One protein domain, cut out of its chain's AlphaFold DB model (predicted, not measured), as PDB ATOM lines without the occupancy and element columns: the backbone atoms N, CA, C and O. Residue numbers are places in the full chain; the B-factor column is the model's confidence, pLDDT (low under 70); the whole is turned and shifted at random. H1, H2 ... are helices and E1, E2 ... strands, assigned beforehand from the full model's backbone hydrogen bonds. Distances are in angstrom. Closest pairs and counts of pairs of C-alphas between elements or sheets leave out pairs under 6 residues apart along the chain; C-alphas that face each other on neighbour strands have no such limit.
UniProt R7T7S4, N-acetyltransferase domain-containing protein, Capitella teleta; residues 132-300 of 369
ATOM      1  N   ARG A 132     194.931 202.397 317.734       91.44
ATOM      2  CA  ARG A 132     194.127 203.554 318.137       91.44
ATOM      3  C   ARG A 132     193.035 203.134 319.111       91.44
ATOM      4  O   ARG A 132     192.513 202.019 319.029       91.44
ATOM      5  N   ALA A 133     192.711 204.015 320.049       92.56
ATOM      6  CA  ALA A 133     191.615 203.800 320.978       92.56
ATOM      7  C   ALA A 133     190.273 203.986 320.262       92.56
ATOM      8  O   ALA A 133     190.163 204.791 319.336       92.56
ATOM      9  N   LEU A 134     189.268 203.233 320.702       92.88
ATOM     10  CA  LEU A 134     187.886 203.337 320.252       92.88
ATOM     11  C   LEU A 134     186.976 203.552 321.458       92.88
ATOM     12  O   LEU A 134     186.977 202.770 322.412       92.88
ATOM     13  N   LEU A 135     186.149 204.587 321.371       93.50
ATOM     14  CA  LEU A 135     185.010 204.805 322.251       93.50
ATOM     15  C   LEU A 135     183.731 204.705 321.424       93.50
ATOM     16  O   LEU A 135     183.551 205.444 320.461       93.50
ATOM     17  N   SER A 136     182.842 203.792 321.810       94.12
ATOM     18  CA  SER A 136     181.524 203.630 321.195       94.12
ATOM     19  C   SER A 136     180.450 203.984 322.210       94.12
ATOM     20  O   SER A 136     180.314 203.325 323.244       94.12
ATOM     21  N   LEU A 137     179.699 205.042 321.919       95.38
ATOM     22  CA  LEU A 137     178.754 205.671 322.835       95.38
ATOM     23  C   LEU A 137     177.399 205.875 322.161       95.38
ATOM     24  O   LEU A 137     177.290 205.913 320.935       95.38
ATOM     25  N   ARG A 138     176.361 206.027 322.983       96.25
ATOM     26  CA  ARG A 138     175.017 206.419 322.559       96.25
ATOM     27  C   ARG A 138     174.416 207.467 323.475       96.25
ATOM     28  O   ARG A 138     174.670 207.463 324.683       96.25
ATOM     29  N   ILE A 139     173.588 208.327 322.898       96.56
ATOM     30  CA  ILE A 139     172.831 209.346 323.619       96.56
ATOM     31  C   ILE A 139     171.539 209.687 322.852       96.56
ATOM     32  O   ILE A 139     171.577 209.805 321.628       96.56
ATOM     33  N   PRO A 140     170.400 209.908 323.530       97.19
ATOM     34  CA  PRO A 140     169.214 210.456 322.876       97.19
ATOM     35  C   PRO A 140     169.471 211.866 322.332       97.19
ATOM     36  O   PRO A 140     170.071 212.698 323.024       97.19
ATOM     37  N   ALA A 141     168.957 212.178 321.139       96.75
ATOM     38  CA  ALA A 141     169.169 213.472 320.488       96.75
ATOM     39  C   ALA A 141     168.734 214.660 321.359       96.75
ATOM     40  O   ALA A 141     169.463 215.643 321.475       96.75
ATOM     41  N   GLN A 142     167.588 214.558 322.041       95.62
ATOM     42  CA  GLN A 142     167.095 215.633 322.908       95.62
ATOM     43  C   GLN A 142     168.004 215.886 324.119       95.62
ATOM     44  O   GLN A 142     168.223 217.035 324.519       95.62
ATOM     45  N   THR A 143     168.569 214.819 324.686       95.75
ATOM     46  CA  THR A 143     169.545 214.917 325.772       95.75
ATOM     47  C   THR A 143     170.824 215.578 325.276       95.75
ATOM     48  O   THR A 143     171.306 216.505 325.920       95.75
ATOM     49  N   LEU A 144     171.328 215.181 324.101       95.12
ATOM     50  CA  LEU A 144     172.505 215.800 323.491       95.12
ATOM     51  C   LEU A 144     172.296 217.301 323.240       95.12
ATOM     52  O   LEU A 144     173.133 218.104 323.650       95.12
ATOM     53  N   LYS A 145     171.165 217.683 322.625       94.31
ATOM     54  CA  LYS A 145     170.775 219.086 322.386       94.31
ATOM     55  C   LYS A 145     170.791 219.889 323.692       94.31
ATOM     56  O   LYS A 145     171.388 220.962 323.756       94.31
ATOM     57  N   SER A 146     170.201 219.335 324.753       92.88
ATOM     58  CA  SER A 146     170.145 219.973 326.075       92.88
ATOM     59  C   SER A 146     171.536 220.123 326.703       92.88
ATOM     60  O   SER A 146     171.892 221.207 327.157       92.88
ATOM     61  N   CYS A 147     172.357 219.067 326.680       91.50
ATOM     62  CA  CYS A 147     173.723 219.111 327.197       91.50
ATOM     63  C   CYS A 147     174.569 220.156 326.456       91.50
ATOM     64  O   CYS A 147     175.199 220.999 327.096       91.50
ATOM     65  N   LEU A 148     174.544 220.164 325.119       90.06
ATOM     66  CA  LEU A 148     175.310 221.116 324.306       90.06
ATOM     67  C   LEU A 148     174.883 222.573 324.513       90.06
ATOM     68  O   LEU A 148     175.735 223.455 324.408       90.06
ATOM     69  N   ALA A 149     173.612 222.827 324.838       88.88
ATOM     70  CA  ALA A 149     173.123 224.161 325.185       88.88
ATOM     71  C   ALA A 149     173.651 224.659 326.545       88.88
ATOM     72  O   ALA A 149     173.812 225.861 326.739       88.88
ATOM     73  N   THR A 150     173.931 223.746 327.484       85.31
ATOM     74  CA  THR A 150     174.416 224.082 328.840       85.31
ATOM     75  C   THR A 150     175.936 224.176 328.968       85.31
ATOM     76  O   THR A 150     176.435 224.748 329.938       85.31
ATOM     77  N   ILE A 151     176.692 223.619 328.018       80.12
ATOM     78  CA  ILE A 151     178.156 223.657 328.062       80.12
ATOM     79  C   ILE A 151     178.631 225.086 327.768       80.12
ATOM     80  O   ILE A 151     178.592 225.553 326.629       80.12
ATOM     81  N   ASN A 152     179.094 225.776 328.815       63.28
ATOM     82  CA  ASN A 152     179.692 227.107 328.715       63.28
ATOM     83  C   ASN A 152     180.963 227.074 327.849       63.28
ATOM     84  O   ASN A 152     181.847 226.246 328.061       63.28
ATOM     85  N   ASN A 153     181.090 228.030 326.923       61.75
ATOM     86  CA  ASN A 153     182.265 228.233 326.064       61.75
ATOM     87  C   ASN A 153     183.460 228.839 326.836       61.75
ATOM     88  O   ASN A 153     184.099 229.771 326.349       61.75
ATOM     89  N   ALA A 154     183.750 228.379 328.053       52.38
ATOM     90  CA  ALA A 154     184.920 228.847 328.787       52.38
ATOM     91  C   ALA A 154     186.183 228.285 328.106       52.38
ATOM     92  O   ALA A 154     186.534 227.128 328.305       52.38
ATOM     93  N   ASN A 155     186.805 229.110 327.257       58.03
ATOM     94  CA  ASN A 155     188.027 228.856 326.483       58.03
ATOM     95  C   ASN A 155     188.006 227.604 325.579       58.03
ATOM     96  O   ASN A 155     188.834 226.714 325.760       58.03
ATOM     97  N   PRO A 156     187.107 227.508 324.580       62.75
ATOM     98  CA  PRO A 156     187.222 226.467 323.571       62.75
ATOM     99  C   PRO A 156     188.495 226.709 322.762       62.75
ATOM    100  O   PRO A 156     188.690 227.797 322.216       62.75
ATOM    101  N   THR A 157     189.341 225.690 322.646       71.00
ATOM    102  CA  THR A 157     190.299 225.640 321.546       71.00
ATOM    103  C   THR A 157     189.502 225.838 320.258       71.00
ATOM    104  O   THR A 157     188.547 225.098 320.002       71.00
ATOM    105  N   THR A 158     189.820 226.877 319.485       80.50
ATOM    106  CA  THR A 158     189.098 227.159 318.242       80.50
ATOM    107  C   THR A 158     189.339 226.016 317.268       80.50
ATOM    108  O   THR A 158     190.480 225.735 316.898       80.50
ATOM    109  N   VAL A 159     188.249 225.366 316.871       88.19
ATOM    110  CA  VAL A 159     188.229 224.342 315.833       88.19
ATOM    111  C   VAL A 159     187.756 225.011 314.547       88.19
ATOM    112  O   VAL A 159     186.724 225.678 314.533       88.19
ATOM    113  N   GLU A 160     188.521 224.870 313.471       91.56
ATOM    114  CA  GLU A 160     188.213 225.486 312.180       91.56
ATOM    115  C   GLU A 160     188.450 224.506 311.031       91.56
ATOM    116  O   GLU A 160     189.261 223.582 311.133       91.56
ATOM    117  N   ARG A 161     187.755 224.706 309.910       93.75
ATOM    118  CA  ARG A 161     188.015 223.928 308.697       93.75
ATOM    119  C   ARG A 161     189.277 224.469 308.007       93.75
ATOM    120  O   ARG A 161     189.264 225.636 307.611       93.75
ATOM    121  N   PRO A 162     190.332 223.657 307.803       93.56
ATOM    122  CA  PRO A 162     191.485 224.082 307.016       93.56
ATOM    123  C   PRO A 162     191.080 224.388 305.573       93.56
ATOM    124  O   PRO A 162     190.220 223.715 305.010       93.56
ATOM    125  N   GLY A 163     191.758 225.336 304.925       94.81
ATOM    126  CA  GLY A 163     191.759 225.392 303.462       94.81
ATOM    127  C   GLY A 163     192.564 224.223 302.888       94.81
ATOM    128  O   GLY A 163     193.586 223.854 303.462       94.81
ATOM    129  N   LEU A 164     192.156 223.671 301.740       94.62
ATOM    130  CA  LEU A 164     192.822 222.507 301.131       94.62
ATOM    131  C   LEU A 164     194.335 222.706 300.948       94.62
ATOM    132  O   LEU A 164     195.110 221.833 301.313       94.62
ATOM    133  N   ALA A 165     194.766 223.867 300.445       93.44
ATOM    134  CA  ALA A 165     196.191 224.167 300.289       93.44
ATOM    135  C   ALA A 165     196.947 224.121 301.628       93.44
ATOM    136  O   ALA A 165     198.058 223.611 301.695       93.44
ATOM    137  N   SER A 166     196.317 224.605 302.700       91.56
ATOM    138  CA  SER A 166     196.902 224.607 304.040       91.56
ATOM    139  C   SER A 166     196.929 223.202 304.647       91.56
ATOM    140  O   SER A 166     197.911 222.840 305.282       91.56
ATOM    141  N   LEU A 167     195.896 222.386 304.403       91.81
ATOM    142  CA  LEU A 167     195.886 220.974 304.787       91.81
ATOM    143  C   LEU A 167     197.024 220.206 304.102       91.81
ATOM    144  O   LEU A 167     197.757 219.490 304.780       91.81
ATOM    145  N   LEU A 168     197.178 220.363 302.782       92.38
ATOM    146  CA  LEU A 168     198.238 219.706 302.013       92.38
ATOM    147  C   LEU A 168     199.626 220.137 302.499       92.38
ATOM    148  O   LEU A 168     200.477 219.285 302.738       92.38
ATOM    149  N   ASP A 169     199.841 221.437 302.712       89.31
ATOM    150  CA  ASP A 169     201.129 221.963 303.173       89.31
ATOM    151  C   ASP A 169     201.514 221.438 304.563       89.31
ATOM    152  O   ASP A 169     202.595 220.882 304.747       89.31
ATOM    153  N   GLU A 170     200.601 221.511 305.532       88.00
ATOM    154  CA  GLU A 170     200.867 221.114 306.924       88.00
ATOM    155  C   GLU A 170     200.946 219.585 307.105       88.00
ATOM    156  O   GLU A 170     201.519 219.102 308.085       88.00
ATOM    157  N   THR A 171     200.391 218.816 306.162       87.31
ATOM    158  CA  THR A 171     200.338 217.348 306.237       87.31
ATOM    159  C   THR A 171     201.403 216.664 305.375       87.31
ATOM    160  O   THR A 171     201.947 215.653 305.804       87.31
ATOM    161  N   ILE A 172     201.731 217.198 304.192       86.25
ATOM    162  CA  ILE A 172     202.695 216.595 303.251       86.25
ATOM    163  C   ILE A 172     204.037 217.328 303.266       86.25
ATOM    164  O   ILE A 172     205.085 216.691 303.343       86.25
ATOM    165  N   HIS A 173     204.030 218.659 303.154       80.62
ATOM    166  CA  HIS A 173     205.262 219.437 302.968       80.62
ATOM    167  C   HIS A 173     205.953 219.775 304.291       80.62
ATOM    168  O   HIS A 173     207.181 219.832 304.357       80.62
ATOM    169  N   SER A 174     205.170 219.949 305.354       77.56
ATOM    170  CA  SER A 174     205.631 220.298 306.698       77.56
ATOM    171  C   SER A 174     205.081 219.358 307.783       77.56
ATOM    172  O   SER A 174     204.693 219.859 308.850       77.56
ATOM    173  N   PRO A 175     205.089 218.022 307.565       73.31
ATOM    174  CA  PRO A 175     204.325 217.059 308.350       73.31
ATOM    175  C   PRO A 175     204.616 217.198 309.839       73.31
ATOM    176  O   PRO A 175     205.755 217.089 310.304       73.31
ATOM    177  N   SER A 176     203.556 217.427 310.607       72.44
ATOM    178  CA  SER A 176     203.619 217.320 312.056       72.44
ATOM    179  C   SER A 176     203.655 215.842 312.439       72.44
ATOM    180  O   SER A 176     202.639 215.150 312.360       72.44
ATOM    181  N   THR A 177     204.804 215.355 312.917       68.94
ATOM    182  CA  THR A 177     204.917 213.997 313.488       68.94
ATOM    183  C   THR A 177     203.986 213.786 314.682       68.94
ATOM    184  O   THR A 177     203.696 212.649 315.035       68.94
ATOM    185  N   LYS A 178     203.483 214.873 315.289       74.25
ATOM    186  CA  LYS A 178     202.468 214.817 316.346       74.25
ATOM    187  C   LYS A 178     201.085 214.421 315.826       74.25
ATOM    188  O   LYS A 178     200.355 213.757 316.551       74.25
ATOM    189  N   LEU A 179     200.706 214.848 314.617       79.94
ATOM    190  CA  LEU A 179     199.381 214.550 314.062       79.94
ATOM    191  C   LEU A 179     199.331 213.131 313.505       79.94
ATOM    192  O   LEU A 179     198.409 212.381 313.811       79.94
ATOM    193  N   PHE A 180     200.343 212.755 312.725       82.56
ATOM    194  CA  PHE A 180     200.334 211.489 312.003       82.56
ATOM    195  C   PHE A 180     201.655 210.724 312.160       82.56
ATOM    196  O   PHE A 180     202.408 210.586 311.192       82.56
ATOM    197  N   PRO A 181     201.960 210.223 313.370       72.62
ATOM    198  CA  PRO A 181     203.207 209.498 313.620       72.62
ATOM    199  C   PRO A 181     203.362 208.258 312.727       72.62
ATOM    200  O   PRO A 181     204.476 207.927 312.326       72.62
ATOM    201  N   ASP A 182     202.246 207.626 312.355       79.31
ATOM    202  CA  ASP A 182     202.234 206.367 311.608       79.31
ATOM    203  C   ASP A 182     202.230 206.560 310.082       79.31
ATOM    204  O   ASP A 182     202.268 205.580 309.350       79.31
ATOM    205  N   GLN A 183     202.190 207.803 309.581       84.88
ATOM    206  CA  GLN A 183     202.084 208.152 308.148       84.88
ATOM    207  C   GLN A 183     200.810 207.661 307.428       84.88
ATOM    208  O   GLN A 183     200.718 207.748 306.202       84.88
ATOM    209  N   TYR A 184     199.807 207.196 308.178       89.38
ATOM    210  CA  TYR A 184     198.486 206.829 307.669       89.38
ATOM    211  C   TYR A 184     197.386 207.617 308.378       89.38
ATOM    212  O   TYR A 184     197.485 207.945 309.563       89.38
ATOM    213  N   MET A 185     196.302 207.857 307.651       90.94
ATOM    214  CA  MET A 185     195.053 208.405 308.154       90.94
ATOM    215  C   MET A 185     193.977 207.332 308.031       90.94
ATOM    216  O   MET A 185     193.673 206.896 306.930       90.94
ATOM    217  N   VAL A 186     193.409 206.875 309.148       92.69
ATOM    218  CA  VAL A 186     192.186 206.057 309.109       92.69
ATOM    219  C   VAL A 186     190.954 206.932 309.273       92.69
ATOM    220  O   VAL A 186     190.768 207.465 310.360       92.69
ATOM    221  N   VAL A 187     190.121 207.021 308.242       92.75
ATOM    222  CA  VAL A 187     188.863 207.772 308.240       92.75
ATOM    223  C   VAL A 187     187.703 206.795 308.142       92.75
ATOM    224  O   VAL A 187     187.595 206.076 307.155       92.75
ATOM    225  N   SER A 188     186.844 206.748 309.162       89.00
ATOM    226  CA  SER A 188     185.636 205.903 309.176       89.00
ATOM    227  C   SER A 188     185.915 204.462 308.748       89.00
ATOM    228  O   SER A 188     185.267 203.921 307.857       89.00
ATOM    229  N   TRP A 189     186.912 203.855 309.397       88.81
ATOM    230  CA  TRP A 189     187.408 202.498 309.131       88.81
ATOM    231  C   TRP A 189     188.218 202.312 307.839       88.81
ATOM    232  O   TRP A 189     188.809 201.244 307.674       88.81
ATOM    233  N   GLU A 190     188.353 203.313 306.971       92.50
ATOM    234  CA  GLU A 190     189.182 203.223 305.763       92.50
ATOM    235  C   GLU A 190     190.567 203.860 305.983       92.50
ATOM    236  O   GLU A 190     190.664 205.031 306.346       92.50
ATOM    237  N   PRO A 191     191.669 203.104 305.837       93.50
ATOM    238  CA  PRO A 191     193.023 203.629 305.930       93.50
ATOM    239  C   PRO A 191     193.527 204.200 304.601       93.50
ATOM    240  O   PRO A 191     193.394 203.579 303.551       93.50
ATOM    241  N   TYR A 192     194.217 205.330 304.692       93.44
ATOM    242  CA  TYR A 192     194.824 206.048 303.578       93.44
ATOM    243  C   TYR A 192     196.266 206.404 303.920       93.44
ATOM    244  O   TYR A 192     196.548 206.867 305.029       93.44
ATOM    245  N   GLY A 193     197.188 206.236 302.976       92.31
ATOM    246  CA  GLY A 193     198.506 206.845 303.077       92.31
ATOM    247  C   GLY A 193     198.404 208.371 303.051       92.31
ATOM    248  O   GLY A 193     197.497 208.949 302.444       92.31
ATOM    249  N   ILE A 194     199.345 209.051 303.700       91.31
ATOM    250  CA  ILE A 194     199.417 210.514 303.643       91.31
ATOM    251  C   ILE A 194     200.008 210.949 302.304       91.31
ATOM    252  O   ILE A 194     201.222 211.003 302.120       91.31
ATOM    253  N   MET A 195     199.125 211.265 301.360       91.88
ATOM    254  CA  MET A 195     199.485 211.775 300.042       91.88
ATOM    255  C   MET A 195     198.390 212.662 299.463       91.88
ATOM    256  O   MET A 195     197.266 212.704 299.961       91.88
ATOM    257  N   GLU A 196     198.735 213.402 298.413       94.81
ATOM    258  CA  GLU A 196     197.886 214.470 297.896       94.81
ATOM    259  C   GLU A 196     196.538 213.965 297.374       94.81
ATOM    260  O   GLU A 196     195.511 214.557 297.706       94.81
ATOM    261  N   SER A 197     196.515 212.881 296.595       94.88
ATOM    262  CA  SER A 197     195.282 212.310 296.038       94.88
ATOM    263  C   SER A 197     194.305 211.883 297.132       94.88
ATOM    264  O   SER A 197     193.167 212.354 297.144       94.88
ATOM    265  N   ASN A 198     194.776 211.108 298.108       95.50
ATOM    266  CA  ASN A 198     193.974 210.701 299.259       95.50
ATOM    267  C   ASN A 198     193.486 211.908 300.072       95.50
ATOM    268  O   ASN A 198     192.313 211.987 300.416       95.50
ATOM    269  N   LEU A 199     194.351 212.884 300.375       94.88
ATOM    270  CA  LEU A 199     193.937 214.067 301.140       94.88
ATOM    271  C   LEU A 199     192.888 214.899 300.397       94.88
ATOM    272  O   LEU A 199     192.002 215.466 301.034       94.88
ATOM    273  N   ARG A 200     192.969 214.978 299.064       96.38
ATOM    274  CA  ARG A 200     191.958 215.647 298.235       96.38
ATOM    275  C   ARG A 200     190.624 214.914 298.282       96.38
ATOM    276  O   ARG A 200     189.604 215.579 298.461       96.38
ATOM    277  N   GLU A 201     190.638 213.589 298.162       94.62
ATOM    278  CA  GLU A 201     189.439 212.762 298.296       94.62
ATOM    279  C   GLU A 201     188.811 212.955 299.679       94.62
ATOM    280  O   GLU A 201     187.676 213.427 299.775       94.62
ATOM    281  N   ILE A 202     189.588 212.749 300.749       95.31
ATOM    282  CA  ILE A 202     189.107 212.881 302.129       95.31
ATOM    283  C   ILE A 202     188.549 214.290 302.375       95.31
ATOM    284  O   ILE A 202     187.489 214.451 302.978       95.31
ATOM    285  N   TYR A 203     189.226 215.332 301.885       95.69
ATOM    286  CA  TYR A 203     188.760 216.712 302.028       95.69
ATOM    287  C   TYR A 203     187.437 216.969 301.299       95.69
ATOM    288  O   TYR A 203     186.630 217.778 301.770       95.69
ATOM    289  N   SER A 204     187.224 216.325 300.150       94.19
ATOM    290  CA  SER A 204     186.010 216.480 299.350       94.19
ATOM    291  C   SER A 204     184.808 215.749 299.949       94.19
ATOM    292  O   SER A 204     183.698 216.277 299.904       94.19
ATOM    293  N   GLU A 205     185.034 214.587 300.559       91.56
ATOM    294  CA  GLU A 205     183.961 213.720 301.045       91.56
ATOM    295  C   GLU A 205     183.635 213.926 302.524       91.56
ATOM    296  O   GLU A 205     182.487 213.757 302.941       91.56
ATOM    297  N   HIS A 206     184.621 214.340 303.322       94.00
ATOM    298  CA  HIS A 206     184.488 214.404 304.771       94.00
ATOM    299  C   HIS A 206     184.594 215.819 305.337       94.00
ATOM    300  O   HIS A 206     185.103 216.787 304.750       94.00
ATOM    301  N   SER A 207     184.098 215.947 306.566       94.88
ATOM    302  CA  SER A 207     184.175 217.190 307.312       94.88
ATOM    303  C   SER A 207     185.438 217.225 308.170       94.88
ATOM    304  O   SER A 207     185.433 216.772 309.314       94.88
ATOM    305  N   ILE A 208     186.517 217.771 307.601       96.12
ATOM    306  CA  ILE A 208     187.813 217.944 308.273       96.12
ATOM    307  C   ILE A 208     187.843 219.270 309.030       96.12
ATOM    308  O   ILE A 208     187.462 220.308 308.484       96.12
ATOM    309  N   VAL A 209     188.345 219.238 310.260       94.81
ATOM    310  CA  VAL A 209     188.659 220.424 311.062       94.81
ATOM    311  C   VAL A 209     189.953 220.228 311.837       94.81
ATOM    312  O   VAL A 209     190.330 219.101 312.146       94.81
ATOM    313  N   TRP A 210     190.625 221.319 312.172       92.56
ATOM    314  CA  TRP A 210     191.828 221.320 312.995       92.56
ATOM    315  C   TRP A 210     191.748 222.363 314.101       92.56
ATOM    316  O   TRP A 210     190.916 223.271 314.060       92.56
ATOM    317  N   SER A 211     192.634 222.241 315.077       88.44
ATOM    318  CA  SER A 211     192.886 223.281 316.061       88.44
ATOM    319  C   SER A 211     194.360 223.660 316.069       88.44
ATOM    320  O   SER A 211     195.237 222.845 315.766       88.44
ATOM    321  N   ARG A 212     194.642 224.912 316.429       82.38
ATOM    322  CA  ARG A 212     196.001 225.453 316.513       82.38
ATOM    323  C   ARG A 212     196.304 225.875 317.944       82.38
ATOM    324  O   ARG A 212     195.497 226.553 318.576       82.38
ATOM    325  N   GLU A 213     197.490 225.524 318.429       70.69
ATOM    326  CA  GLU A 213     198.024 226.093 319.665       70.69
ATOM    327  C   GLU A 213     198.403 227.563 319.411       70.69
ATOM    328  O   GLU A 213     199.211 227.878 318.528       70.69
ATOM    329  N   ALA A 214     197.823 228.483 320.184       58.19
ATOM    330  CA  ALA A 214     198.235 229.883 320.180       58.19
ATOM    331  C   ALA A 214     199.714 230.012 320.624       58.19
ATOM    332  O   ALA A 214     200.155 229.244 321.478       58.19
ATOM    333  N   PRO A 215     200.494 230.978 320.093       50.19
ATOM    334  CA  PRO A 215     200.034 232.125 319.315       50.19
ATOM    335  C   PRO A 215     200.107 231.957 317.791       50.19
ATOM    336  O   PRO A 215     199.388 232.671 317.107       50.19
ATOM    337  N   LEU A 216     200.925 231.048 317.248       54.41
ATOM    338  CA  LEU A 216     201.171 230.910 315.799       54.41
ATOM    339  C   LEU A 216     201.692 229.499 315.442       54.41
ATOM    340  O   LEU A 216     202.607 229.343 314.633       54.41
ATOM    341  N   SER A 217     201.171 228.452 316.083       68.44
ATOM    342  CA  SER A 217     201.696 227.097 315.887       68.44
ATOM    343  C   SER A 217     200.997 226.375 314.740       68.44
ATOM    344  O   SER A 217     199.807 226.576 314.467       68.44
ATOM    345  N   LYS A 218     201.747 225.476 314.098       76.06
ATOM    346  CA  LYS A 218     201.229 224.359 313.299       76.06
ATOM    347  C   LYS A 218     199.989 223.724 313.956       76.06
ATOM    348  O   LYS A 218     199.880 223.771 315.186       76.06
ATOM    349  N   PRO A 219     199.078 223.111 313.183       85.19
ATOM    350  CA  PRO A 219     197.948 222.387 313.756       85.19
ATOM    351  C   PRO A 219     198.424 221.370 314.805       85.19
ATOM    352  O   PRO A 219     199.339 220.578 314.553       85.19
ATOM    353  N   SER A 220     197.822 221.431 315.993       84.44
ATOM    354  CA  SER A 220     198.119 220.532 317.116       84.44
ATOM    355  C   SER A 220     197.202 219.316 317.122       84.44
ATOM    356  O   SER A 220     197.628 218.230 317.516       84.44
ATOM    357  N   MET A 221     195.975 219.489 316.621       88.81
ATOM    358  CA  MET A 221     194.999 218.423 316.431       88.81
ATOM    359  C   MET A 221     194.260 218.563 315.109       88.81
ATOM    360  O   MET A 221     194.088 219.661 314.578       88.81
ATOM    361  N   LEU A 222     193.787 217.431 314.602       93.19
ATOM    362  CA  LEU A 222     192.915 217.343 313.442       93.19
ATOM    363  C   LEU A 222     191.839 216.305 313.730       93.19
ATOM    364  O   LEU A 222     192.128 215.265 314.313       93.19
ATOM    365  N   SER A 223     190.606 216.563 313.308       94.69
ATOM    366  CA  SER A 223     189.567 215.543 313.299       94.69
ATOM    367  C   SER A 223     188.867 215.460 311.955       94.69
ATOM    368  O   SER A 223     188.494 216.491 311.386       94.69
ATOM    369  N   VAL A 224     188.621 214.238 311.497       97.00
ATOM    370  CA  VAL A 224     187.750 213.948 310.357       97.00
ATOM    371  C   VAL A 224     186.425 213.415 310.889       97.00
ATOM    372  O   VAL A 224     186.402 212.637 311.841       97.00
ATOM    373  N   ARG A 225     185.313 213.894 310.326       95.94
ATOM    374  CA  ARG A 225     183.964 213.576 310.803       95.94
ATOM    375  C   ARG A 225     183.113 213.008 309.683       95.94
ATOM    376  O   ARG A 225     183.007 213.637 308.623       95.94
ATOM    377  N   THR A 226     182.434 211.904 309.972       95.44
ATOM    378  CA  THR A 226     181.538 211.228 309.027       95.44
ATOM    379  C   THR A 226     180.220 210.931 309.707       95.44
ATOM    380  O   THR A 226     180.169 210.156 310.653       95.44
ATOM    381  N   ALA A 227     179.148 211.562 309.232       95.81
ATOM    382  CA  ALA A 227     177.830 211.458 309.841       95.81
ATOM    383  C   ALA A 227     176.825 210.816 308.878       95.81
ATOM    384  O   ALA A 227     176.599 211.328 307.777       95.81
ATOM    385  N   TYR A 228     176.179 209.733 309.301       94.75
ATOM    386  CA  TYR A 228     175.352 208.890 308.435       94.75
ATOM    387  C   TYR A 228     174.100 208.363 309.150       94.75
ATOM    388  O   TYR A 228     174.120 208.158 310.366       94.75
ATOM    389  N   PRO A 229     172.991 208.145 308.419       94.50
ATOM    390  CA  PRO A 229     171.844 207.431 308.957       94.50
ATOM    391  C   PRO A 229     172.184 205.946 309.131       94.50
ATOM    392  O   PRO A 229     172.915 205.365 308.332       94.50
ATOM    393  N   CYS A 230     171.629 205.328 310.165       92.81
ATOM    394  CA  CYS A 230     171.791 203.906 310.454       92.81
ATOM    395  C   CYS A 230     170.534 203.368 311.156       92.81
ATOM    396  O   CYS A 230     169.600 204.119 311.438       92.81
ATOM    397  N   GLN A 231     170.482 202.072 311.467       91.12
ATOM    398  CA  GLN A 231     169.298 201.483 312.112       91.12
ATOM    399  C   GLN A 231     169.038 202.040 313.519       91.12
ATOM    400  O   GLN A 231     167.892 202.072 313.961       91.12
ATOM    401  N   ILE A 232     170.079 202.502 314.218       89.38
ATOM    402  CA  ILE A 232     169.944 203.145 315.536       89.38
ATOM    403  C   ILE A 232     169.313 204.545 315.429       89.38
ATOM    404  O   ILE A 232     168.718 205.028 316.392       89.38
ATOM    405  N   GLY A 233     169.421 205.195 314.271       94.19
ATOM    406  CA  GLY A 233     169.028 206.582 314.057       94.19
ATOM    407  C   GLY A 233     170.065 207.277 313.190       94.19
ATOM    408  O   GLY A 233     170.135 207.044 311.985       94.19
ATOM    409  N   VAL A 234     170.913 208.096 313.809       96.69
ATOM    410  CA  VAL A 234     172.078 208.693 313.141       96.69
ATOM    411  C   VAL A 234     173.347 208.372 313.915       96.69
ATOM    412  O   VAL A 234     173.340 208.288 315.144       96.69
ATOM    413  N   ALA A 235     174.435 208.184 313.188       96.81
ATOM    414  CA  ALA A 235     175.752 207.931 313.737       96.81
ATOM    415  C   ALA A 235     176.729 209.019 313.296       96.81
ATOM    416  O   ALA A 235     176.559 209.628 312.234       96.81
ATOM    417  N   ILE A 236     177.753 209.253 314.112       97.44
ATOM    418  CA  ILE A 236     178.935 210.014 313.724       97.44
ATOM    419  C   ILE A 236     180.207 209.285 314.137       97.44
ATOM    420  O   ILE A 236     180.372 208.911 315.299       97.44
ATOM    421  N   ASP A 237     181.115 209.163 313.179       96.31
ATOM    422  CA  ASP A 237     182.488 208.737 313.391       96.31
ATOM    423  C   ASP A 237     183.367 209.988 313.494       96.31
ATOM    424  O   ASP A 237     183.243 210.913 312.682       96.31
ATOM    425  N   VAL A 238     184.224 210.038 314.513       96.31
ATOM    426  CA  VAL A 238     185.130 211.153 314.801       96.31
ATOM    427  C   VAL A 238     186.553 210.615 314.913       96.31
ATOM    428  O   VAL A 238     186.962 210.106 315.957       96.31
ATOM    429  N   ASP A 239     187.316 210.738 313.831       95.50
ATOM    430  CA  ASP A 239     188.713 210.321 313.757       95.50
ATOM    431  C   ASP A 239     189.628 211.464 314.183       95.50
ATOM    432  O   ASP A 239     189.835 212.402 313.420       95.50
ATOM    433  N   ILE A 240     190.179 211.388 315.393       93.44
ATOM    434  CA  ILE A 240     191.011 212.431 316.006       93.44
ATOM    435  C   ILE A 240     192.496 212.071 315.906       93.44
ATOM    436  O   ILE A 240     192.911 210.951 316.218       93.44
ATOM    437  N   TYR A 241     193.291 213.055 315.508       91.38
ATOM    438  CA  TYR A 241     194.741 213.027 315.352       91.38
ATOM    439  C   TYR A 241     195.369 214.139 316.189       91.38
ATOM    440  O   TYR A 241     194.772 215.204 316.355       91.38
ATOM    441  N   GLY A 242     196.585 213.907 316.684       87.31
ATOM    442  CA  GLY A 242     197.224 214.767 317.684       87.31
ATOM    443  C   GLY A 242     197.011 214.275 319.118       87.31
ATOM    444  O   GLY A 242     196.101 213.498 319.397       87.31
ATOM    445  N   ILE A 243     197.888 214.713 320.024       74.50
ATOM    446  CA  ILE A 243     197.990 214.227 321.417       74.50
ATOM    447  C   ILE A 243     197.610 215.285 322.467       74.50
ATOM    448  O   ILE A 243     197.965 215.161 323.636       74.50
ATOM    449  N   ASP A 244     196.924 216.348 322.055       74.25
ATOM    450  CA  ASP A 244     196.478 217.399 322.967       74.25
ATOM    451  C   ASP A 244     195.145 217.001 323.628       74.25
ATOM    452  O   ASP A 244     194.082 216.988 323.005       74.25
ATOM    453  N   ASN A 245     195.210 216.634 324.910       66.00
ATOM    454  CA  ASN A 245     194.037 216.207 325.674       66.00
ATOM    455  C   ASN A 245     193.000 217.332 325.832       66.00
ATOM    456  O   ASN A 245     191.799 217.053 325.802       66.00
ATOM    457  N   ASP A 246     193.437 218.590 325.939       68.75
ATOM    458  CA  ASP A 246     192.540 219.726 326.168       68.75
ATOM    459  C   ASP A 246     191.754 220.079 324.889       68.75
ATOM    460  O   ASP A 246     190.589 220.492 324.939       68.75
ATOM    461  N   GLY A 247     192.352 219.849 323.715       78.69
ATOM    462  CA  GLY A 247     191.697 220.056 322.422       78.69
ATOM    463  C   GLY A 247     190.675 218.970 322.054       78.69
ATOM    464  O   GLY A 247     189.681 219.267 321.382       78.69
ATOM    465  N   CYS A 248     190.840 217.733 322.538       85.75
ATOM    466  CA  CYS A 248     189.996 216.594 322.161       85.75
ATOM    467  C   CYS A 248     188.503 216.835 322.448       85.75
ATOM    468  O   CYS A 248     187.651 216.658 321.572       85.75
ATOM    469  N   ALA A 249     188.177 217.346 323.640       86.19
ATOM    470  CA  ALA A 249     186.802 217.673 324.021       86.19
ATOM    471  C   ALA A 249     186.175 218.751 323.114       86.19
ATOM    472  O   ALA A 249     184.971 218.720 322.842       86.19
ATOM    473  N   SER A 250     186.982 219.695 322.616       87.50
ATOM    474  CA  SER A 250     186.527 220.728 321.678       87.50
ATOM    475  C   SER A 250     186.203 220.132 320.306       87.50
ATOM    476  O   SER A 250     185.143 220.436 319.758       87.50
ATOM    477  N   HIS A 251     187.037 219.217 319.801       91.75
ATOM    478  CA  HIS A 251     186.782 218.477 318.561       91.75
ATOM    479  C   HIS A 251     185.526 217.600 318.645       91.75
ATOM    480  O   HIS A 251     184.690 217.631 317.743       91.75
ATOM    481  N   VAL A 252     185.342 216.865 319.748       92.12
ATOM    482  CA  VAL A 252     184.136 216.050 319.969       92.12
ATOM    483  C   VAL A 252     182.893 216.937 320.031       92.12
ATOM    484  O   VAL A 252     181.900 216.659 319.362       92.12
ATOM    485  N   ARG A 253     182.937 218.049 320.773       90.69
ATOM    486  CA  ARG A 253     181.814 218.996 320.860       90.69
ATOM    487  C   ARG A 253     181.453 219.590 319.499       90.69
ATOM    488  O   ARG A 253     180.271 219.685 319.178       90.69
ATOM    489  N   ASP A 254     182.454 219.990 318.719       92.38
ATOM    490  CA  ASP A 254     182.260 220.516 317.368       92.38
ATOM    491  C   ASP A 254     181.671 219.456 316.426       92.38
ATOM    492  O   ASP A 254     180.748 219.736 315.665       92.38
ATOM    493  N   ALA A 255     182.122 218.202 316.527       95.25
ATOM    494  CA  ALA A 255     181.555 217.088 315.773       95.25
ATOM    495  C   ALA A 255     180.083 216.816 316.118       95.25
ATOM    496  O   ALA A 255     179.264 216.625 315.219       95.25
ATOM    497  N   LEU A 256     179.722 216.861 317.402       95.19
ATOM    498  CA  LEU A 256     178.338 216.683 317.846       95.19
ATOM    499  C   LEU A 256     177.430 217.830 317.376       95.19
ATOM    500  O   LEU A 256     176.289 217.579 316.996       95.19
ATOM    501  N   ARG A 257     177.931 219.074 317.346       94.00
ATOM    502  CA  ARG A 257     177.206 220.209 316.744       94.00
ATOM    503  C   ARG A 257     177.018 220.016 315.242       94.00
ATOM    504  O   ARG A 257     175.892 220.095 314.770       94.00
ATOM    505  N   TYR A 258     178.080 219.646 314.526       95.75
ATOM    506  CA  TYR A 258     178.017 219.325 313.098       95.75
ATOM    507  C   TYR A 258     176.971 218.245 312.779       95.75
ATOM    508  O   TYR A 258     176.232 218.373 311.804       95.75
ATOM    509  N   LEU A 259     176.874 217.196 313.602       97.25
ATOM    510  CA  LEU A 259     175.853 216.159 313.443       97.25
ATOM    511  C   LEU A 259     174.435 216.731 313.576       97.25
ATOM    512  O   LEU A 259     173.578 216.427 312.747       97.25
ATOM    513  N   LEU A 260     174.186 217.538 314.612       95.81
ATOM    514  CA  LEU A 260     172.877 218.149 314.845       95.81
ATOM    515  C   LEU A 260     172.505 219.150 313.749       95.81
ATOM    516  O   LEU A 260     171.350 219.186 313.349       95.81
ATOM    517  N   ASP A 261     173.467 219.902 313.218       95.56
ATOM    518  CA  ASP A 261     173.228 220.812 312.094       95.56
ATOM    519  C   ASP A 261     172.907 220.044 310.802       95.56
ATOM    520  O   ASP A 261     172.102 220.494 309.986       95.56
ATOM    521  N   ARG A 262     173.516 218.866 310.611       95.94
ATOM    522  CA  ARG A 262     173.259 217.994 309.455       95.94
ATOM    523  C   ARG A 262     171.910 217.275 309.540       95.94
ATOM    524  O   ARG A 262     171.292 217.047 308.504       95.94
ATOM    525  N   TYR A 263     171.467 216.921 310.744       96.62
ATOM    526  CA  TYR A 263     170.198 216.232 310.999       96.62
ATOM    527  C   TYR A 263     169.372 216.979 312.066       96.62
ATOM    528  O   TYR A 263     169.153 216.445 313.160       96.62
ATOM    529  N   PRO A 264     168.902 218.209 311.773       95.38
ATOM    530  CA  PRO A 264     168.279 219.088 312.771       95.38
ATOM    531  C   PRO A 264     167.003 218.490 313.373       95.38
ATOM    532  O   PRO A 264     166.761 218.593 314.583       95.38
ATOM    533  N   ASP A 265     166.246 217.784 312.536       95.50
ATOM    534  CA  ASP A 265     164.951 217.195 312.871       95.50
ATOM    535  C   ASP A 265     165.068 215.795 313.500       95.50
ATOM    536  O   ASP A 265     164.056 215.167 313.801       95.50
ATOM    537  N   HIS A 266     166.286 215.273 313.714       96.00
ATOM    538  CA  HIS A 266     166.449 213.971 314.364       96.00
ATOM    539  C   HIS A 266     166.132 214.055 315.861       96.00
ATOM    540  O   HIS A 266     166.679 214.889 316.594       96.00
ATOM    541  N   GLU A 267     165.274 213.147 316.322       94.62
ATOM    542  CA  GLU A 267     164.844 213.041 317.724       94.62
ATOM    543  C   GLU A 267     165.217 211.698 318.375       94.62
ATOM    544  O   GLU A 267     165.082 211.540 319.590       94.62
ATOM    545  N   GLY A 268     165.704 210.735 317.585       95.69
ATOM    546  CA  GLY A 268     166.012 209.379 318.040       95.69
ATOM    547  C   GLY A 268     167.336 209.243 318.798       95.69
ATOM    548  O   GLY A 268     167.928 210.208 319.284       95.69
ATOM    549  N   GLU A 269     167.826 208.007 318.888       96.75
ATOM    550  CA  GLU A 269     169.156 207.726 319.433       96.75
ATOM    551  C   GLU A 269     170.246 208.200 318.457       96.75
ATOM    552  O   GLU A 269     170.086 208.167 317.232       96.75
ATOM    553  N   ILE A 270     171.353 208.674 319.024       97.50
ATOM    554  CA  ILE A 270     172.572 209.052 318.313       97.50
ATOM    555  C   ILE A 270     173.670 208.089 318.734       97.50
ATOM    556  O   ILE A 270     173.916 207.917 319.930       97.50
ATOM    557  N   ALA A 271     174.349 207.493 317.761       97.19
ATOM    558  CA  ALA A 271     175.573 206.739 317.991       97.19
ATOM    559  C   ALA A 271     176.805 207.611 317.725       97.19
ATOM    560  O   ALA A 271     176.841 208.390 316.776       97.19
ATOM    561  N   VAL A 272     177.826 207.470 318.565       96.69
ATOM    562  CA  VAL A 272     179.084 208.212 318.441       96.69
ATOM    563  C   VAL A 272     180.234 207.217 318.517       96.69
ATOM    564  O   VAL A 272     180.348 206.478 319.500       96.69
ATOM    565  N   GLN A 273     181.073 207.193 317.486       95.38
ATOM    566  CA  GLN A 273     182.344 206.478 317.476       95.38
ATOM    567  C   GLN A 273     183.477 207.499 317.507       95.38
ATOM    568  O   GLN A 273     183.554 208.363 316.640       95.38
ATOM    569  N   ILE A 274     184.340 207.430 318.515       94.88
ATOM    570  CA  ILE A 274     185.493 208.325 318.642       94.88
ATOM    571  C   ILE A 274     186.754 207.479 318.553       94.88
ATOM    572  O   ILE A 274     186.937 206.551 319.346       94.88
ATOM    573  N   PHE A 275     187.612 207.819 317.597       93.69
ATOM    574  CA  PHE A 275     188.879 207.150 317.346       93.69
ATOM    575  C   PHE A 275     190.025 208.098 317.683       93.69
ATOM    576  O   PHE A 275     190.140 209.170 317.092       93.69
ATOM    577  N   THR A 276     190.894 207.724 318.618       92.19
ATOM    578  CA  THR A 276     191.980 208.598 319.101       92.19
ATOM    579  C   THR A 276     193.312 207.852 319.168       92.19
ATOM    580  O   THR A 276     193.334 206.617 319.127       92.19
ATOM    581  N   PRO A 277     194.452 208.550 319.304       89.19
ATOM    582  CA  PRO A 277     195.665 207.921 319.816       89.19
ATOM    583  C   PRO A 277     195.411 207.281 321.191       89.19
ATOM    584  O   PRO A 277     194.531 207.724 321.931       89.19
ATOM    585  N   LEU A 278     196.177 206.240 321.532       87.88
ATOM    586  CA  LEU A 278     195.987 205.462 322.768       87.88
ATOM    587  C   LEU A 278     196.149 206.290 324.049       87.88
ATOM    588  O   LEU A 278     195.486 206.006 325.043       87.88
ATOM    589  N   ASP A 279     197.006 207.307 324.008       79.88
ATOM    590  CA  ASP A 279     197.361 208.117 325.176       79.88
ATOM    591  C   ASP A 279     196.439 209.333 325.368       79.88
ATOM    592  O   ASP A 279     196.642 210.129 326.289       79.88
ATOM    593  N   VAL A 280     195.431 209.494 324.503       77.44
ATOM    594  CA  VAL A 280     194.476 210.600 324.591       77.44
ATOM    595  C   VAL A 280     193.313 210.205 325.487       77.44
ATOM    596  O   VAL A 280     192.573 209.264 325.195       77.44
ATOM    597  N   ASN A 281     193.119 210.963 326.565       73.19
ATOM    598  CA  ASN A 281     191.915 210.849 327.371       73.19
ATOM    599  C   ASN A 281     190.840 211.748 326.770       73.19
ATOM    600  O   ASN A 281     190.982 212.970 326.725       73.19
ATOM    601  N   VAL A 282     189.754 211.140 326.309       69.44
ATOM    602  CA  VAL A 282     188.582 211.896 325.893       69.44
ATOM    603  C   VAL A 282     187.799 212.217 327.156       69.44
ATOM    604  O   VAL A 282     187.059 211.370 327.654       69.44
ATOM    605  N   ASP A 283     187.948 213.439 327.676       69.81
ATOM    606  CA  ASP A 283     186.926 213.976 328.570       69.81
ATOM    607  C   ASP A 283     185.623 213.970 327.773       69.81
ATOM    608  O   ASP A 283     185.443 214.729 326.816       69.81
ATOM    609  N   LEU A 284     184.741 213.036 328.120       66.56
ATOM    610  CA  LEU A 284     183.560 212.698 327.338       66.56
ATOM    611  C   LEU A 284     182.527 213.827 327.310       66.56
ATOM    612  O   LEU A 284     181.435 213.627 326.779       66.56
ATOM    613  N   LEU A 285     182.851 215.000 327.868       70.62
ATOM    614  CA  LEU A 285     181.906 216.010 328.305       70.62
ATOM    615  C   LEU A 285     181.043 215.359 329.407       70.62
ATOM    616  O   LEU A 285     180.742 214.170 329.352       70.62
ATOM    617  N   ASN A 286     180.656 216.080 330.458       77.38
ATOM    618  CA  ASN A 286     179.818 215.513 331.531       77.38
ATOM    619  C   ASN A 286     178.387 215.208 331.025       77.38
ATOM    620  O   ASN A 286     177.419 215.866 331.400       77.38
ATOM    621  N   MET A 287     178.261 214.240 330.122       86.06
ATOM    622  CA  MET A 287     177.065 213.833 329.410       86.06
ATOM    623  C   MET A 287     176.684 212.411 329.839       86.06
ATOM    624  O   MET A 287     177.555 211.580 330.110       86.06
ATOM    625  N   PRO A 288     175.379 212.102 329.896       91.88
ATOM    626  CA  PRO A 288     174.878 210.807 330.343       91.88
ATOM    627  C   PRO A 288     174.971 209.756 329.224       91.88
ATOM    628  O   PRO A 288     173.957 209.274 328.713       91.88
ATOM    629  N   TRP A 289     176.193 209.423 328.811       94.12
ATOM    630  CA  TRP A 289     176.441 208.438 327.764       94.12
ATOM    631  C   TRP A 289     175.978 207.040 328.166       94.12
ATOM    632  O   TRP A 289     176.167 206.594 329.299       94.12
ATOM    633  N   LYS A 290     175.441 206.307 327.194       94.94
ATOM    634  CA  LYS A 290     175.249 204.859 327.270       94.94
ATOM    635  C   LYS A 290     176.327 204.154 326.439       94.94
ATOM    636  O   LYS A 290     176.762 204.714 325.432       94.94
ATOM    637  N   PRO A 291     176.713 202.913 326.783       95.00
ATOM    638  CA  PRO A 291     177.542 202.091 325.909       95.00
ATOM    639  C   PRO A 291     176.911 201.928 324.515       95.00
ATOM    640  O   PRO A 291     175.714 201.630 324.380       95.00
ATOM    641  N   GLY A 292     177.715 202.162 323.478       93.69
ATOM    642  CA  GLY A 292     177.362 201.904 322.085       93.69
ATOM    643  C   GLY A 292     177.587 200.448 321.660       93.69
ATOM    644  O   GLY A 292     178.093 199.648 322.448       93.69
ATOM    645  N   PRO A 293     177.221 200.095 320.416       89.06
ATOM    646  CA  PRO A 293     177.295 198.720 319.906       89.06
ATOM    647  C   PRO A 293     178.695 198.100 319.918       89.06
ATOM    648  O   PRO A 293     178.825 196.884 319.937       89.06
ATOM    649  N   MET A 294     179.746 198.925 319.923       90.12
ATOM    650  CA  MET A 294     181.139 198.473 319.920       90.12
ATOM    651  C   MET A 294     181.859 198.802 321.236       90.12
ATOM    652  O   MET A 294     183.082 198.878 321.266       90.12
ATOM    653  N   ALA A 295     181.125 199.035 322.332       90.94
ATOM    654  CA  ALA A 295     181.705 199.515 323.589       90.94
ATOM    655  C   ALA A 295     182.686 198.528 324.246       90.94
ATOM    656  O   ALA A 295     183.564 198.964 324.998       90.94
ATOM    657  N   ASP A 296     182.571 197.232 323.952       87.75
ATOM    658  CA  ASP A 296     183.487 196.197 324.447       87.75
ATOM    659  C   ASP A 296     184.846 196.228 323.732       87.75
ATOM    660  O   ASP A 296     185.850 195.733 324.250       87.75
ATOM    661  N   HIS A 297     184.919 196.876 322.568       85.62
ATOM    662  CA  HIS A 297     186.155 197.061 321.824       85.62
ATOM    663  C   HIS A 297     186.804 198.392 322.197       85.62
ATOM    664  O   HIS A 297     186.309 199.463 321.863       85.62
ATOM    665  N   LYS A 298     187.942 198.324 322.893       88.38
ATOM    666  CA  LYS A 298     188.684 199.518 323.338       88.38
ATOM    667  C   LYS A 298     189.742 199.987 322.353       88.38
ATOM    668  O   LYS A 298     190.218 201.115 322.447       88.38
ATOM    669  N   THR A 299     190.138 199.118 321.433       91.31
ATOM    670  CA  THR A 299     191.259 199.368 320.535       91.31
ATOM    671  C   THR A 299     190.979 198.743 319.187       91.31
ATOM    672  O   THR A 299     190.482 197.614 319.094       91.31
ATOM    673  N   TYR A 300     191.348 199.466 318.143       91.31
ATOM    674  CA  TYR A 300     191.408 198.940 316.794       91.31
ATOM    675  C   TYR A 300     192.796 199.209 316.202       91.31
ATOM    676  O   TYR A 300     193.548 200.069 316.671       91.31
TER     677      TYR A 300
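Overview. This is residues 132 to 300 of the 369 residues of the protein "N-acetyltransferase domain-containing protein" of Capitella teleta (UniProt R7T7S4). A five-stranded, twisted sheet, E1 E7 E6 E5 E4, curls round one long helix, H4, with H1 on the same face of the sheet at its E1 and E7 side. Beyond the E4 and E5 part of the sheet sits a smaller group, the hairpin E2 and E3 with the helices H3 and H2, apart from H4; the last stretch, residues 278 to 300, has no named element and comes back to pair briefly with E1. You have 169 residues printed, of mixed class, with four named helices and seven named strands in the order E1 H1 H2 E2 E3 H3 E4 E5 E6 H4 E7. The large sheet is mixed and the small sheet E2 E3 is antiparallel. The whole is compact and rounded, with a radius of gyration of the C-alphas of 15.4 A and spans of 43 by 34 by 29 A.

Along the chain. Begin with the large sheet. Find C-alpha 132 at (194.127, 203.554, 318.137); from there E1, residues 132 to 140, runs 26.3 A. E7, residues 269 to 277, and E6, residues 233 to 241, each measure 26.5 A. E5, residues 219 to 230, is the longest strand by residues, at 32.2 A, and E4, residues 207 to 212, covers 17.1 A. Find C-alpha 245 at (194.037, 216.207, 325.674); H4, residues 245 to 262, runs 26.4 A from there to C-alpha 262 at (173.259, 217.994, 309.455). H1 is residues 141 to 150, 14.5 A; H2 is residues 164 to 173, 12.9 A; H3 is residues 196 to 205, 14.3 A. The short strands are E2, residues 184 to 187, and E3, residues 190 to 193.

Arrangement. Across the large sheet, look first at E1 and E7, antiparallel at 162 degrees, with N 133 and O 276 2.8 A apart, within hydrogen-bond range. E7 and E6 are parallel at 13 degrees, with N 238 and O 273 at 2.8 A; with H4 they make a strand-helix-strand unit, two parallel neighbours joined through a helix, whose crossover is right-handed. E4, E5 and E6 form a meander, each strand the antiparallel neighbour of the one before, with N 235 and O 228 at 2.8 A and N 223 and O 209 at 2.8 A. The sheet curls round H4, and the closest C-alphas of H4 and E5 are those of Leu 259 and Ala 227, 6.2 A apart. H1 and H4 lie on the same face, two layers of sheet and helices. H1 stands up from the sheet, its line rising 56 degrees. H1 and H4 only just touch, with 3 pairs of C-alphas within 8 A, made by residues 253 to 260 of H4 alone; the closest are those of Leu 148 and Arg 253, 7.7 A, at a steep tilt of 52 degrees, opposite ways. Walk on to H2 and H3, which only graze this sheet and touch each other, closest at the C-alphas of Leu 168 and Glu 196, 6.7 A. In the hairpin E2 and E3, N 185 and O 192 are 2.8 A apart; the closest C-alphas of E3 and H3 are those of Tyr 192 and Asn 198, 6.4 A. Every O i to N i+4 pair is within hydrogen-bond range in H1, H2 and H3; in H4 it is 12 of 14.

Size, cuts and confidence. The two C-alphas farthest apart are those of Pro 215 and Gln 231, 44.0 A, while those of Arg 132 and Tyr 300 are 5.5 A apart. The printed part has no cut, and the link from H1 to H2, 13 residues, is long. Look along residues 278 to 300 for short antiparallel pairings: residues 290 to 291 with 137 to 138, and 299 to 300 with 132 to 133. Mean pLDDT of the printed part is 87.9; it is under 70 at residues 152 to 156, 177, 214 to 217, 245 to 246 and 282 to 284.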